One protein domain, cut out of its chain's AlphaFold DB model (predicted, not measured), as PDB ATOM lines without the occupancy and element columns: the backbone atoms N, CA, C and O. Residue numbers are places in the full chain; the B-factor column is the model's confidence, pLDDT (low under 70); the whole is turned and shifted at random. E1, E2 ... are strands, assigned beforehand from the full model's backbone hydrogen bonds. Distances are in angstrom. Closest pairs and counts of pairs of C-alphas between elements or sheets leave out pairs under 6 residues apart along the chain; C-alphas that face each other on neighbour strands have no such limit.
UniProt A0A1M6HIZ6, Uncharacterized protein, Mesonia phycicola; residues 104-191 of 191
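This is residues 104 to 191 of the 191 residues of an uncharacterized protein of Mesonia phycicola (UniProt A0A1M6HIZ6). There is little regular structure here: one strongly twisted, branched sheet has long E3 and E4 side by side in its middle, E1 and E2 along one side of E3, and bent E5 along E4, with long loops around. The printed part has 88 residues, no named helix and five strands, E1 to E5, all antiparallel; it is all strand, though strands hold 33 residues. E2 to E5 make a meander, each the antiparallel neighbour of the one before. It is compact, radius of gyration of the C-alphas 13.2 A, spanning 37 by 30 by 21 A.

Look first at the hairpin of E3, residues 145 to 153, and E4, residues 168 to 174: N 150 and O 171 are 2.9 A apart. On the other side of E3 from E4 lie E1, residues 122 to 126, with N 124 and O 151 2.8 A apart, and E2, residues 139 to 142, with N 140 and O 147 3.0 A apart. E5, residues 180 to 187, forms a hairpin with E4, N 170 and O 186 being 2.7 A apart, and bends by 93 degrees at residue 183.

Find C-alpha 122 at (14.231, -1.415, -12.556), where E1 begins; E5 ends at C-alpha 187, (14.504, -7.548, -25.892). From first to last C-alpha E3 runs 24.1 A, E4 19.2 A.

The printed part has no cut; the links E1 to E2 and E3 to E4 are long. Look for pLDDT under 70 at residues 110 to 118, 155 to 166 and 189 to 191.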
ATOM      1  N   PRO A 104      18.657   3.139 -16.225       87.31
ATOM      2  CA  PRO A 104      18.346   4.068 -17.297       87.31
ATOM      3  C   PRO A 104      16.844   4.026 -17.604       87.31
ATOM      4  O   PRO A 104      16.089   3.208 -17.081       87.31
ATOM      5  N   PHE A 105      16.401   4.875 -18.524       86.00
ATOM      6  CA  PHE A 105      15.106   4.675 -19.166       86.00
ATOM      7  C   PHE A 105      15.149   3.470 -20.111       86.00
ATOM      8  O   PHE A 105      16.149   3.269 -20.809       86.00
ATOM      9  N   LEU A 106      14.046   2.721 -20.173       84.94
ATOM     10  CA  LEU A 106      13.897   1.607 -21.111       84.94
ATOM     11  C   LEU A 106      13.935   2.113 -22.564       84.94
ATOM     12  O   LEU A 106      13.356   3.159 -22.882       84.94
ATOM     13  N   LYS A 107      14.622   1.388 -23.451       84.12
ATOM     14  CA  LYS A 107      14.844   1.806 -24.854       84.12
ATOM     15  C   LYS A 107      13.878   1.167 -25.841       84.12
ATOM     16  O   LYS A 107      13.628   1.741 -26.898       84.12
ATOM     17  N   THR A 108      13.358  -0.008 -25.512       79.25
ATOM     18  CA  THR A 108      12.499  -0.787 -26.406       79.25
ATOM     19  C   THR A 108      11.125  -0.108 -26.545       79.25
ATOM     20  O   THR A 108      10.493   0.144 -25.516       79.25
ATOM     21  N   PRO A 109      10.638   0.209 -27.764       74.38
ATOM     22  CA  PRO A 109       9.381   0.943 -27.965       74.38
ATOM     23  C   PRO A 109       8.162   0.302 -27.295       74.38
ATOM     24  O   PRO A 109       7.313   0.997 -26.752       74.38
ATOM     25  N   GLU A 110       8.087  -1.024 -27.258       69.94
ATOM     26  CA  GLU A 110       7.016  -1.791 -26.614       69.94
ATOM     27  C   GLU A 110       6.975  -1.554 -25.096       69.94
ATOM     28  O   GLU A 110       5.906  -1.518 -24.483       69.94
ATOM     29  N   LEU A 111       8.149  -1.343 -24.501       69.88
ATOM     30  CA  LEU A 111       8.337  -0.992 -23.095       69.88
ATOM     31  C   LEU A 111       8.244   0.511 -22.836       69.88
ATOM     32  O   LEU A 111       8.204   0.930 -21.681       69.88
ATOM     33  N   ASN A 112       8.203   1.318 -23.893       68.75
ATOM     34  CA  ASN A 112       8.225   2.770 -23.845       68.75
ATOM     35  C   ASN A 112       7.209   3.356 -24.844       68.75
ATOM     36  O   ASN A 112       7.522   4.227 -25.652       68.75
ATOM     37  N   SER A 113       5.990   2.806 -24.817       54.94
ATOM     38  CA  SER A 113       4.987   2.937 -25.883       54.94
ATOM     39  C   SER A 113       4.206   4.252 -25.888       54.94
ATOM     40  O   SER A 113       3.454   4.513 -26.823       54.94
ATOM     41  N   ILE A 114       4.369   5.086 -24.859       56.94
ATOM     42  CA  ILE A 114       3.691   6.379 -24.747       56.94
ATOM     43  C   ILE A 114       4.720   7.475 -25.013       56.94
ATOM     44  O   ILE A 114       5.601   7.717 -24.182       56.94
ATOM     45  N   GLU A 115       4.600   8.150 -26.161       50.16
ATOM     46  CA  GLU A 115       5.398   9.339 -26.472       50.16
ATOM     47  C   GLU A 115       5.343  10.332 -25.299       50.16
ATOM     48  O   GLU A 115       4.278  10.780 -24.878       50.16
ATOM     49  N   GLY A 116       6.514  10.643 -24.735       55.31
ATOM     50  CA  GLY A 116       6.673  11.619 -23.654       55.31
ATOM     51  C   GLY A 116       6.748  11.050 -22.235       55.31
ATOM     52  O   GLY A 116       7.135  11.795 -21.338       55.31
ATOM     53  N   ASN A 117       6.475   9.757 -22.009       58.44
ATOM     54  CA  ASN A 117       6.525   9.161 -20.668       58.44
ATOM     55  C   ASN A 117       7.576   8.046 -20.587       58.44
ATOM     56  O   ASN A 117       7.252   6.861 -20.477       58.44
ATOM     57  N   LYS A 118       8.857   8.440 -20.674       65.00
ATOM     58  CA  LYS A 118       9.981   7.503 -20.569       65.00
ATOM     59  C   LYS A 118       9.916   6.778 -19.229       65.00
ATOM     60  O   LYS A 118      10.016   7.401 -18.176       65.00
ATOM     61  N   ARG A 119       9.763   5.458 -19.274       73.31
ATOM     62  CA  ARG A 119       9.692   4.624 -18.070       73.31
ATOM     63  C   ARG A 119      11.091   4.366 -17.537       73.31
ATOM     64  O   ARG A 119      11.937   3.830 -18.257       73.31
ATOM     65  N   LEU A 120      11.336   4.801 -16.302       77.81
ATOM     66  CA  LEU A 120      12.550   4.444 -15.577       77.81
ATOM     67  C   LEU A 120      12.545   2.925 -15.385       77.81
ATOM     68  O   LEU A 120      11.515   2.355 -15.020       77.81
ATOM     69  N   ALA A 121      13.657   2.280 -15.715       80.69
ATOM     70  CA  ALA A 121      13.791   0.850 -15.526       80.69
ATOM     71  C   ALA A 121      14.011   0.506 -14.052       80.69
ATOM     72  O   ALA A 121      14.606   1.285 -13.311       80.69
ATOM     73  N   ASP A 122      13.641  -0.715 -13.690       82.94
ATOM     74  CA  ASP A 122      14.231  -1.415 -12.556       82.94
ATOM     75  C   ASP A 122      15.356  -2.336 -13.032       82.94
ATOM     76  O   ASP A 122      15.369  -2.803 -14.176       82.94
ATOM     77  N   ILE A 123      16.298  -2.630 -12.134       86.25
ATOM     78  CA  ILE A 123      17.397  -3.564 -12.387       86.25
ATOM     79  C   ILE A 123      16.981  -4.965 -11.935       86.25
ATOM     80  O   ILE A 123      16.812  -5.214 -10.748       86.25
ATOM     81  N   GLY A 124      16.873  -5.893 -12.884       81.00
ATOM     82  CA  GLY A 124      16.485  -7.292 -12.660       81.00
ATOM     83  C   GLY A 124      17.637  -8.283 -12.553       81.00
ATOM     84  O   GLY A 124      17.408  -9.487 -12.658       81.00
ATOM     85  N   GLY A 125      18.872  -7.807 -12.396       87.25
ATOM     86  CA  GLY A 125      20.044  -8.674 -12.266       87.25
ATOM     87  C   GLY A 125      20.982  -8.652 -13.467       87.25
ATOM     88  O   GLY A 125      20.702  -8.068 -14.512       87.25
ATOM     89  N   PHE A 126      22.108  -9.343 -13.328       90.12
ATOM     90  CA  PHE A 126      23.020  -9.615 -14.437       90.12
ATOM     91  C   PHE A 126      22.539 -10.844 -15.210       90.12
ATOM     92  O   PHE A 126      22.131 -11.836 -14.605       90.12
ATOM     93  N   ARG A 127      22.574 -10.808 -16.545       88.62
ATOM     94  CA  ARG A 127      22.078 -11.912 -17.394       88.62
ATOM     95  C   ARG A 127      22.949 -12.125 -18.625       88.62
ATOM     96  O   ARG A 127      23.634 -11.217 -19.070       88.62
ATOM     97  N   ARG A 128      22.900 -13.333 -19.186       87.56
ATOM     98  CA  ARG A 128      23.629 -13.726 -20.404       87.56
ATOM     99  C   ARG A 128      22.678 -13.744 -21.600       87.56
ATOM    100  O   ARG A 128      21.464 -13.648 -21.444       87.56
ATOM    101  N   LEU A 129      23.217 -13.919 -22.803       82.38
ATOM    102  CA  LEU A 129      22.436 -14.156 -24.024       82.38
ATOM    103  C   LEU A 129      22.097 -15.650 -24.198       82.38
ATOM    104  O   LEU A 129      22.170 -16.162 -25.315       82.38
ATOM    105  N   ASP A 130      21.774 -16.360 -23.114       75.31
ATOM    106  CA  ASP A 130      21.689 -17.830 -23.077       75.31
ATOM    107  C   ASP A 130      20.642 -18.436 -24.028       75.31
ATOM    108  O   ASP A 130      20.902 -19.464 -24.646       75.31
ATOM    109  N   ARG A 131      19.524 -17.747 -24.272       70.62
ATOM    110  CA  ARG A 131      18.499 -18.143 -25.251       70.62
ATOM    111  C   ARG A 131      18.996 -18.140 -26.691       70.62
ATOM    112  O   ARG A 131      18.446 -18.856 -27.520       70.62
ATOM    113  N   LYS A 132      19.980 -17.295 -27.018       72.50
ATOM    114  CA  LYS A 132      20.586 -17.247 -28.361       72.50
ATOM    115  C   LYS A 132      21.861 -18.081 -28.426       72.50
ATOM    116  O   LYS A 132      22.145 -18.673 -29.460       72.50
ATOM    117  N   TYR A 133      22.618 -18.103 -27.332       77.75
ATOM    118  CA  TYR A 133      23.905 -18.769 -27.215       77.75
ATOM    119  C   TYR A 133      24.064 -19.281 -25.781       77.75
ATOM    120  O   TYR A 133      24.411 -18.511 -24.883       77.75
ATOM    121  N   GLU A 134      23.845 -20.579 -25.571       73.69
ATOM    122  CA  GLU A 134      23.855 -21.248 -24.255       73.69
ATOM    123  C   GLU A 134      25.124 -20.946 -23.424       73.69
ATOM    124  O   GLU A 134      25.079 -20.761 -22.204       73.69
ATOM    125  N   ASN A 135      26.254 -20.773 -24.114       75.25
ATOM    126  CA  ASN A 135      27.563 -20.476 -23.531       75.25
ATOM    127  C   ASN A 135      27.980 -19.001 -23.651       75.25
ATOM    128  O   ASN A 135      29.164 -18.684 -23.564       75.25
ATOM    129  N   SER A 136      27.038 -18.082 -23.878       84.06
ATOM    130  CA  SER A 136      27.351 -16.646 -23.880       84.06
ATOM    131  C   SER A 136      27.882 -16.184 -22.527       84.06
ATOM    132  O   SER A 136      27.519 -16.731 -21.487       84.06
ATOM    133  N   SER A 137      28.735 -15.160 -22.558       87.19
ATOM    134  CA  SER A 137      29.272 -14.488 -21.374       87.19
ATOM    135  C   SER A 137      28.272 -13.468 -20.810       87.19
ATOM    136  O   SER A 137      27.368 -13.011 -21.513       87.19
ATOM    137  N   TYR A 138      28.451 -13.088 -19.540       90.25
ATOM    138  CA  TYR A 138      27.826 -11.885 -18.963       90.25
ATOM    139  C   TYR A 138      28.436 -10.594 -19.526       90.25
ATOM    140  O   TYR A 138      27.862  -9.521 -19.363       90.25
ATOM    141  N   PHE A 139      29.592 -10.695 -20.182       91.31
ATOM    142  CA  PHE A 139      30.364  -9.574 -20.694       91.31
ATOM    143  C   PHE A 139      30.372  -9.564 -22.216       91.31
ATOM    144  O   PHE A 139      30.338 -10.612 -22.866       91.31
ATOM    145  N   LEU A 140      30.462  -8.369 -22.784       91.50
ATOM    146  CA  LEU A 140      30.656  -8.171 -24.213       91.50
ATOM    147  C   LEU A 140      31.508  -6.937 -24.475       91.50
ATOM    148  O   LEU A 140      31.597  -6.041 -23.639       91.50
ATOM    149  N   GLU A 141      32.103  -6.885 -25.659       92.38
ATOM    150  CA  GLU A 141      32.867  -5.735 -26.122       92.38
ATOM    151  C   GLU A 141      32.119  -5.046 -27.269       92.38
ATOM    152  O   GLU A 141      31.687  -5.700 -28.220       92.38
ATOM    153  N   ILE A 142      31.939  -3.728 -27.172       93.00
ATOM    154  CA  ILE A 142      31.376  -2.887 -28.238       93.00
ATOM    155  C   ILE A 142      32.374  -1.771 -28.495       93.00
ATOM    156  O   ILE A 142      32.670  -0.999 -27.589       93.00
ATOM    157  N   ASN A 143      32.880  -1.675 -29.726       91.75
ATOM    158  CA  ASN A 143      33.840  -0.644 -30.135       91.75
ATOM    159  C   ASN A 143      35.081  -0.562 -29.220       91.75
ATOM    160  O   ASN A 143      35.524   0.533 -28.883       91.75
ATOM    161  N   GLY A 144      35.622  -1.706 -28.783       92.62
ATOM    162  CA  GLY A 144      36.781  -1.754 -27.882       92.62
ATOM    163  C   GLY A 144      36.468  -1.477 -26.408       92.62
ATOM    164  O   GLY A 144      37.385  -1.409 -25.596       92.62
ATOM    165  N   ILE A 145      35.193  -1.293 -26.049       93.31
ATOM    166  CA  ILE A 145      34.759  -0.979 -24.683       93.31
ATOM    167  C   ILE A 145      34.044  -2.186 -24.086       93.31
ATOM    168  O   ILE A 145      33.119  -2.746 -24.689       93.31
ATOM    169  N   ARG A 146      34.441  -2.561 -22.871       93.00
ATOM    170  CA  ARG A 146      33.847  -3.676 -22.139       93.00
ATOM    171  C   ARG A 146      32.541  -3.258 -21.477       93.00
ATOM    172  O   ARG A 146      32.432  -2.218 -20.835       93.00
ATOM    173  N   HIS A 147      31.551  -4.127 -21.605       95.06
ATOM    174  CA  HIS A 147      30.249  -3.954 -20.995       95.06
ATOM    175  C   HIS A 147      29.839  -5.211 -20.239       95.06
ATOM    176  O   HIS A 147      30.136  -6.327 -20.673       95.06
ATOM    177  N   ILE A 148      29.102  -5.025 -19.150       94.06
ATOM    178  CA  ILE A 148      28.352  -6.088 -18.483       94.06
ATOM    179  C   ILE A 148      26.886  -6.033 -18.912       94.06
ATOM    180  O   ILE A 148      26.305  -4.964 -19.109       94.06
ATOM    181  N   LEU A 149      26.289  -7.206 -19.083       93.56
ATOM    182  CA  LEU A 149      24.900  -7.375 -19.465       93.56
ATOM    183  C   LEU A 149      23.985  -7.325 -18.246       93.56
ATOM    184  O   LEU A 149      24.076  -8.149 -17.330       93.56
ATOM    185  N   VAL A 150      23.067  -6.367 -18.273       92.75
ATOM    186  CA  VAL A 150      22.135  -6.080 -17.185       92.75
ATOM    187  C   VAL A 150      20.716  -6.241 -17.702       92.75
ATOM    188  O   VAL A 150      20.344  -5.654 -18.719       92.75
ATOM    189  N   LEU A 151      19.923  -7.044 -17.004       89.38
ATOM    190  CA  LEU A 151      18.500  -7.182 -17.251       89.38
ATOM    191  C   LEU A 151      17.771  -5.992 -16.644       89.38
ATOM    192  O   LEU A 151      17.910  -5.722 -15.454       89.38
ATOM    193  N   LEU A 152      16.972  -5.319 -17.454       88.00
ATOM    194  CA  LEU A 152      16.121  -4.218 -17.049       88.00
ATOM    195  C   LEU A 152      14.668  -4.549 -17.349       88.00
ATOM    196  O   LEU A 152      14.363  -5.111 -18.402       88.00
ATOM    197  N   TYR A 153      13.761  -4.171 -16.461       79.81
ATOM    198  CA  TYR A 153      12.331  -4.389 -16.659       79.81
ATOM    199  C   TYR A 153      11.523  -3.168 -16.230       79.81
ATOM    200  O   TYR A 153      12.029  -2.247 -15.589       79.81
ATOM    201  N   TYR A 154      10.255  -3.150 -16.631       73.88
ATOM    202  CA  TYR A 154       9.313  -2.135 -16.186       73.88
ATOM    203  C   TYR A 154       8.645  -2.562 -14.878       73.88
ATOM    204  O   TYR A 154       7.985  -3.601 -14.839       73.88
ATOM    205  N   GLN A 155       8.754  -1.745 -13.831       64.31
ATOM    206  CA  GLN A 155       7.981  -1.955 -12.611       64.31
ATOM    207  C   GLN A 155       6.534  -1.493 -12.823       64.31
ATOM    208  O   GLN A 155       6.232  -0.298 -12.829       64.31
ATOM    209  N   VAL A 156       5.606  -2.437 -12.984       56.47
ATOM    210  CA  VAL A 156       4.179  -2.152 -12.785       56.47
ATOM    211  C   VAL A 156       3.939  -2.197 -11.276       56.47
ATOM    212  O   VAL A 156       4.277  -3.183 -10.631       56.47
ATOM    213  N   SER A 157       3.388  -1.126 -10.709       44.81
ATOM    214  CA  SER A 157       3.106  -0.963  -9.277       44.81
ATOM    215  C   SER A 157       2.728  -2.263  -8.535       44.81
ATOM    216  O   SER A 157       1.683  -2.848  -8.817       44.81
ATOM    217  N   GLY A 158       3.521  -2.635  -7.525       43.88
ATOM    218  CA  GLY A 158       3.051  -3.378  -6.348       43.88
ATOM    219  C   GLY A 158       3.404  -4.863  -6.216       43.88
ATOM    220  O   GLY A 158       3.407  -5.334  -5.086       43.88
ATOM    221  N   ASP A 159       3.757  -5.588  -7.283       39.28
ATOM    222  CA  ASP A 159       3.985  -7.042  -7.189       39.28
ATOM    223  C   ASP A 159       5.353  -7.467  -7.754       39.28
ATOM    224  O   ASP A 159       5.572  -7.525  -8.963       39.28
ATOM    225  N   PHE A 160       6.265  -7.838  -6.852       40.75
ATOM    226  CA  PHE A 160       7.572  -8.435  -7.146       40.75
ATOM    227  C   PHE A 160       7.424  -9.905  -7.570       40.75
ATOM    228  O   PHE A 160       7.725 -10.811  -6.793       40.75
ATOM    229  N   TYR A 161       6.939 -10.180  -8.783       38.56
ATOM    230  CA  TYR A 161       6.917 -11.552  -9.301       38.56
ATOM    231  C   TYR A 161       7.316 -11.637 -10.781       38.56
ATOM    232  O   TYR A 161       6.488 -11.525 -11.680       38.56
ATOM    233  N   ASP A 162       8.579 -12.020 -10.993       41.53
ATOM    234  CA  ASP A 162       9.203 -12.527 -12.236       41.53
ATOM    235  C   ASP A 162       8.363 -13.624 -12.949       41.53
ATOM    236  O   ASP A 162       8.482 -13.894 -14.141       41.53
ATOM    237  N   ARG A 163       7.395 -14.233 -12.251       42.91
ATOM    238  CA  ARG A 163       6.544 -15.315 -12.776       42.91
ATOM    239  C   ARG A 163       5.450 -14.882 -13.761       42.91
ATOM    240  O   ARG A 163       4.775 -15.758 -14.296       42.91
ATOM    241  N   ARG A 164       5.246 -13.584 -14.023       50.94
ATOM    242  CA  ARG A 164       4.197 -13.124 -14.963       50.94
ATOM    243  C   ARG A 164       4.663 -12.935 -16.407       50.94
ATOM    244  O   ARG A 164       3.824 -12.671 -17.262       50.94
ATOM    245  N   GLY A 165       5.942 -13.159 -16.727       54.88
ATOM    246  CA  GLY A 165       6.455 -13.001 -18.095       54.88
ATOM    247  C   GLY A 165       6.396 -11.551 -18.575       54.88
ATOM    248  O   GLY A 165       6.030 -11.300 -19.722       54.88
ATOM    249  N   GLU A 166       6.702 -10.619 -17.677       63.16
ATOM    250  CA  GLU A 166       6.735  -9.194 -17.978       63.16
ATOM    251  C   GLU A 166       7.806  -8.890 -19.042       63.16
ATOM    252  O   GLU A 166       8.878  -9.521 -19.059       63.16
ATOM    253  N   PRO A 167       7.522  -7.943 -19.949       72.25
ATOM    254  CA  PRO A 167       8.483  -7.509 -20.942       72.25
ATOM    255  C   PRO A 167       9.703  -6.882 -20.256       72.25
ATOM    256  O   PRO A 167       9.607  -6.153 -19.268       72.25
ATOM    257  N   HIS A 168      10.878  -7.202 -20.780       80.06
ATOM    258  CA  HIS A 168      12.153  -6.772 -20.228       80.06
ATOM    259  C   HIS A 168      13.202  -6.696 -21.335       80.06
ATOM    260  O   HIS A 168      13.116  -7.378 -22.364       80.06
ATOM    261  N   GLU A 169      14.214  -5.872 -21.115       87.06
ATOM    262  CA  GLU A 169      15.312  -5.667 -22.043       87.06
ATOM    263  C   GLU A 169      16.648  -5.923 -21.361       87.06
ATOM    264  O   GLU A 169      16.892  -5.556 -20.219       87.06
ATOM    265  N   LEU A 170      17.536  -6.573 -22.089       89.94
ATOM    266  CA  LEU A 170      18.929  -6.685 -21.736       89.94
ATOM    267  C   LEU A 170      19.653  -5.454 -22.281       89.94
ATOM    268  O   LEU A 170      19.553  -5.144 -23.474       89.94
ATOM    269  N   GLN A 171      20.392  -4.774 -21.414       93.25
ATOM    270  CA  GLN A 171      21.189  -3.591 -21.725       93.25
ATOM    271  C   GLN A 171      22.675  -3.841 -21.446       93.25
ATOM    272  O   GLN A 171      23.037  -4.704 -20.648       93.25
ATOM    273  N   ALA A 172      23.533  -3.087 -22.128       95.06
ATOM    274  CA  ALA A 172      24.979  -3.153 -21.973       95.06
ATOM    275  C   ALA A 172      25.422  -1.964 -21.118       95.06
ATOM    276  O   ALA A 172      25.269  -0.816 -21.532       95.06
ATOM    277  N   LEU A 173      25.946  -2.241 -19.929       96.00
ATOM    278  CA  LEU A 173      26.484  -1.249 -19.005       96.00
ATOM    279  C   LEU A 173      27.999  -1.158 -19.182       96.00
ATOM    280  O   LEU A 173      28.683  -2.163 -18.995       96.00
ATOM    281  N   ASN A 174      28.517   0.021 -19.520       95.88
ATOM    282  CA  ASN A 174      29.953   0.286 -19.549       95.88
ATOM    283  C   ASN A 174      30.515   0.142 -18.129       95.88
ATOM    284  O   ASN A 174      30.041   0.804 -17.202       95.88
ATOM    285  N   VAL A 175      31.495  -0.744 -17.948       92.19
ATOM    286  CA  VAL A 175      31.984  -1.085 -16.604       92.19
ATOM    287  C   VAL A 175      32.930  -0.026 -16.041       92.19
ATOM    288  O   VAL A 175      33.024   0.126 -14.823       92.19
ATOM    289  N   GLU A 176      33.591   0.735 -16.911       91.31
ATOM    290  CA  GLU A 176      34.493   1.819 -16.537       91.31
ATOM    291  C   GLU A 176      33.728   3.111 -16.194       91.31
ATOM    292  O   GLU A 176      34.080   3.787 -15.232       91.31
ATOM    293  N   THR A 177      32.668   3.455 -16.936       93.62
ATOM    294  CA  THR A 177      31.936   4.727 -16.740       93.62
ATOM    295  C   THR A 177      30.631   4.592 -15.964       93.62
ATOM    296  O   THR A 177      30.157   5.571 -15.394       93.62
ATOM    297  N   GLY A 178      30.027   3.401 -15.933       92.31
ATOM    298  CA  GLY A 178      28.707   3.193 -15.329       92.31
ATOM    299  C   GLY A 178      27.560   3.698 -16.199       92.31
ATOM    300  O   GLY A 178      26.420   3.770 -15.742       92.31
ATOM    301  N   GLU A 179      27.841   4.039 -17.453       94.75
ATOM    302  CA  GLU A 179      26.837   4.492 -18.403       94.75
ATOM    303  C   GLU A 179      26.316   3.326 -19.241       94.75
ATOM    304  O   GLU A 179      27.064   2.487 -19.746       94.75
ATOM    305  N   PHE A 180      25.003   3.278 -19.434       94.44
ATOM    306  CA  PHE A 180      24.399   2.311 -20.341       94.44
ATOM    307  C   PHE A 180      24.638   2.715 -21.795       94.44
ATOM    308  O   PHE A 180      24.335   3.842 -22.189       94.44
ATOM    309  N   HIS A 181      25.105   1.774 -22.617       95.00
ATOM    310  CA  HIS A 181      25.441   2.015 -24.017       95.00
ATOM    311  C   HIS A 181      24.255   2.636 -24.768       95.00
ATOM    312  O   HIS A 181      23.190   2.018 -24.813       95.00
ATOM    313  N   PRO A 182      24.395   3.798 -25.426       90.25
ATOM    314  CA  PRO A 182      23.266   4.639 -25.836       90.25
ATOM    315  C   PRO A 182      22.242   3.925 -26.726       90.25
ATOM    316  O   PRO A 182      21.043   4.126 -26.561       90.25
ATOM    317  N   THR A 183      22.697   3.042 -27.615       89.00
ATOM    318  CA  THR A 183      21.850   2.378 -28.621       89.00
ATOM    319  C   THR A 183      21.783   0.858 -28.499       89.00
ATOM    320  O   THR A 183      21.077   0.220 -29.274       89.00
ATOM    321  N   TRP A 184      22.515   0.247 -27.561       91.81
ATOM    322  CA  TRP A 184      22.536  -1.214 -27.467       91.81
ATOM    323  C   TRP A 184      21.402  -1.655 -26.559       91.81
ATOM    324  O   TRP A 184      21.379  -1.291 -25.388       91.81
ATOM    325  N   CYS A 185      20.475  -2.435 -27.094       87.44
ATOM    326  CA  CYS A 185      19.398  -3.049 -26.337       87.44
ATOM    327  C   CYS A 185      18.982  -4.356 -27.011       87.44
ATOM    328  O   CYS A 185      18.920  -4.442 -28.240       87.44
ATOM    329  N   LYS A 186      18.687  -5.384 -26.217       85.62
ATOM    330  CA  LYS A 186      18.094  -6.632 -26.708       85.62
ATOM    331  C   LYS A 186      16.859  -6.961 -25.894       85.62
ATOM    332  O   LYS A 186      16.951  -7.162 -24.694       85.62
ATOM    333  N   TYR A 187      15.719  -7.091 -26.550       77.06
ATOM    334  CA  TYR A 187      14.504  -7.548 -25.892       77.06
ATOM    335  C   TYR A 187      14.614  -9.032 -25.523       77.06
ATOM    336  O   TYR A 187      14.991  -9.853 -26.368       77.06
ATOM    337  N   TYR A 188      14.333  -9.368 -24.261       70.38
ATOM    338  CA  TYR A 188      14.532 -10.722 -23.733       70.38
ATOM    339  C   TYR A 188      13.247 -11.348 -23.154       70.38
ATOM    340  O   TYR A 188      13.222 -12.546 -22.868       70.38
ATOM    341  N   GLY A 189      12.136 -10.599 -23.082       58.09
ATOM    342  CA  GLY A 189      10.880 -11.058 -22.472       58.09
ATOM    343  C   GLY A 189       9.674 -11.078 -23.403       58.09
ATOM    344  O   GLY A 189       8.990 -10.075 -23.487       58.09
ATOM    345  N   ARG A 190       9.360 -12.247 -23.992       50.53
ATOM    346  CA  ARG A 190       8.239 -12.575 -24.913       50.53
ATOM    347  C   ARG A 190       8.421 -12.178 -26.388       50.53
ATOM    348  O   ARG A 190       7.730 -11.299 -26.890       50.53
ATOM    349  N   MET A 191       9.295 -12.898 -27.091       43.78
ATOM    350  CA  MET A 191       8.863 -13.529 -28.350       43.78
ATOM    351  C   MET A 191       8.544 -14.985 -28.043       43.78
ATOM    352  O   MET A 191       9.287 -15.550 -27.204       43.78
TER     353      MET A 191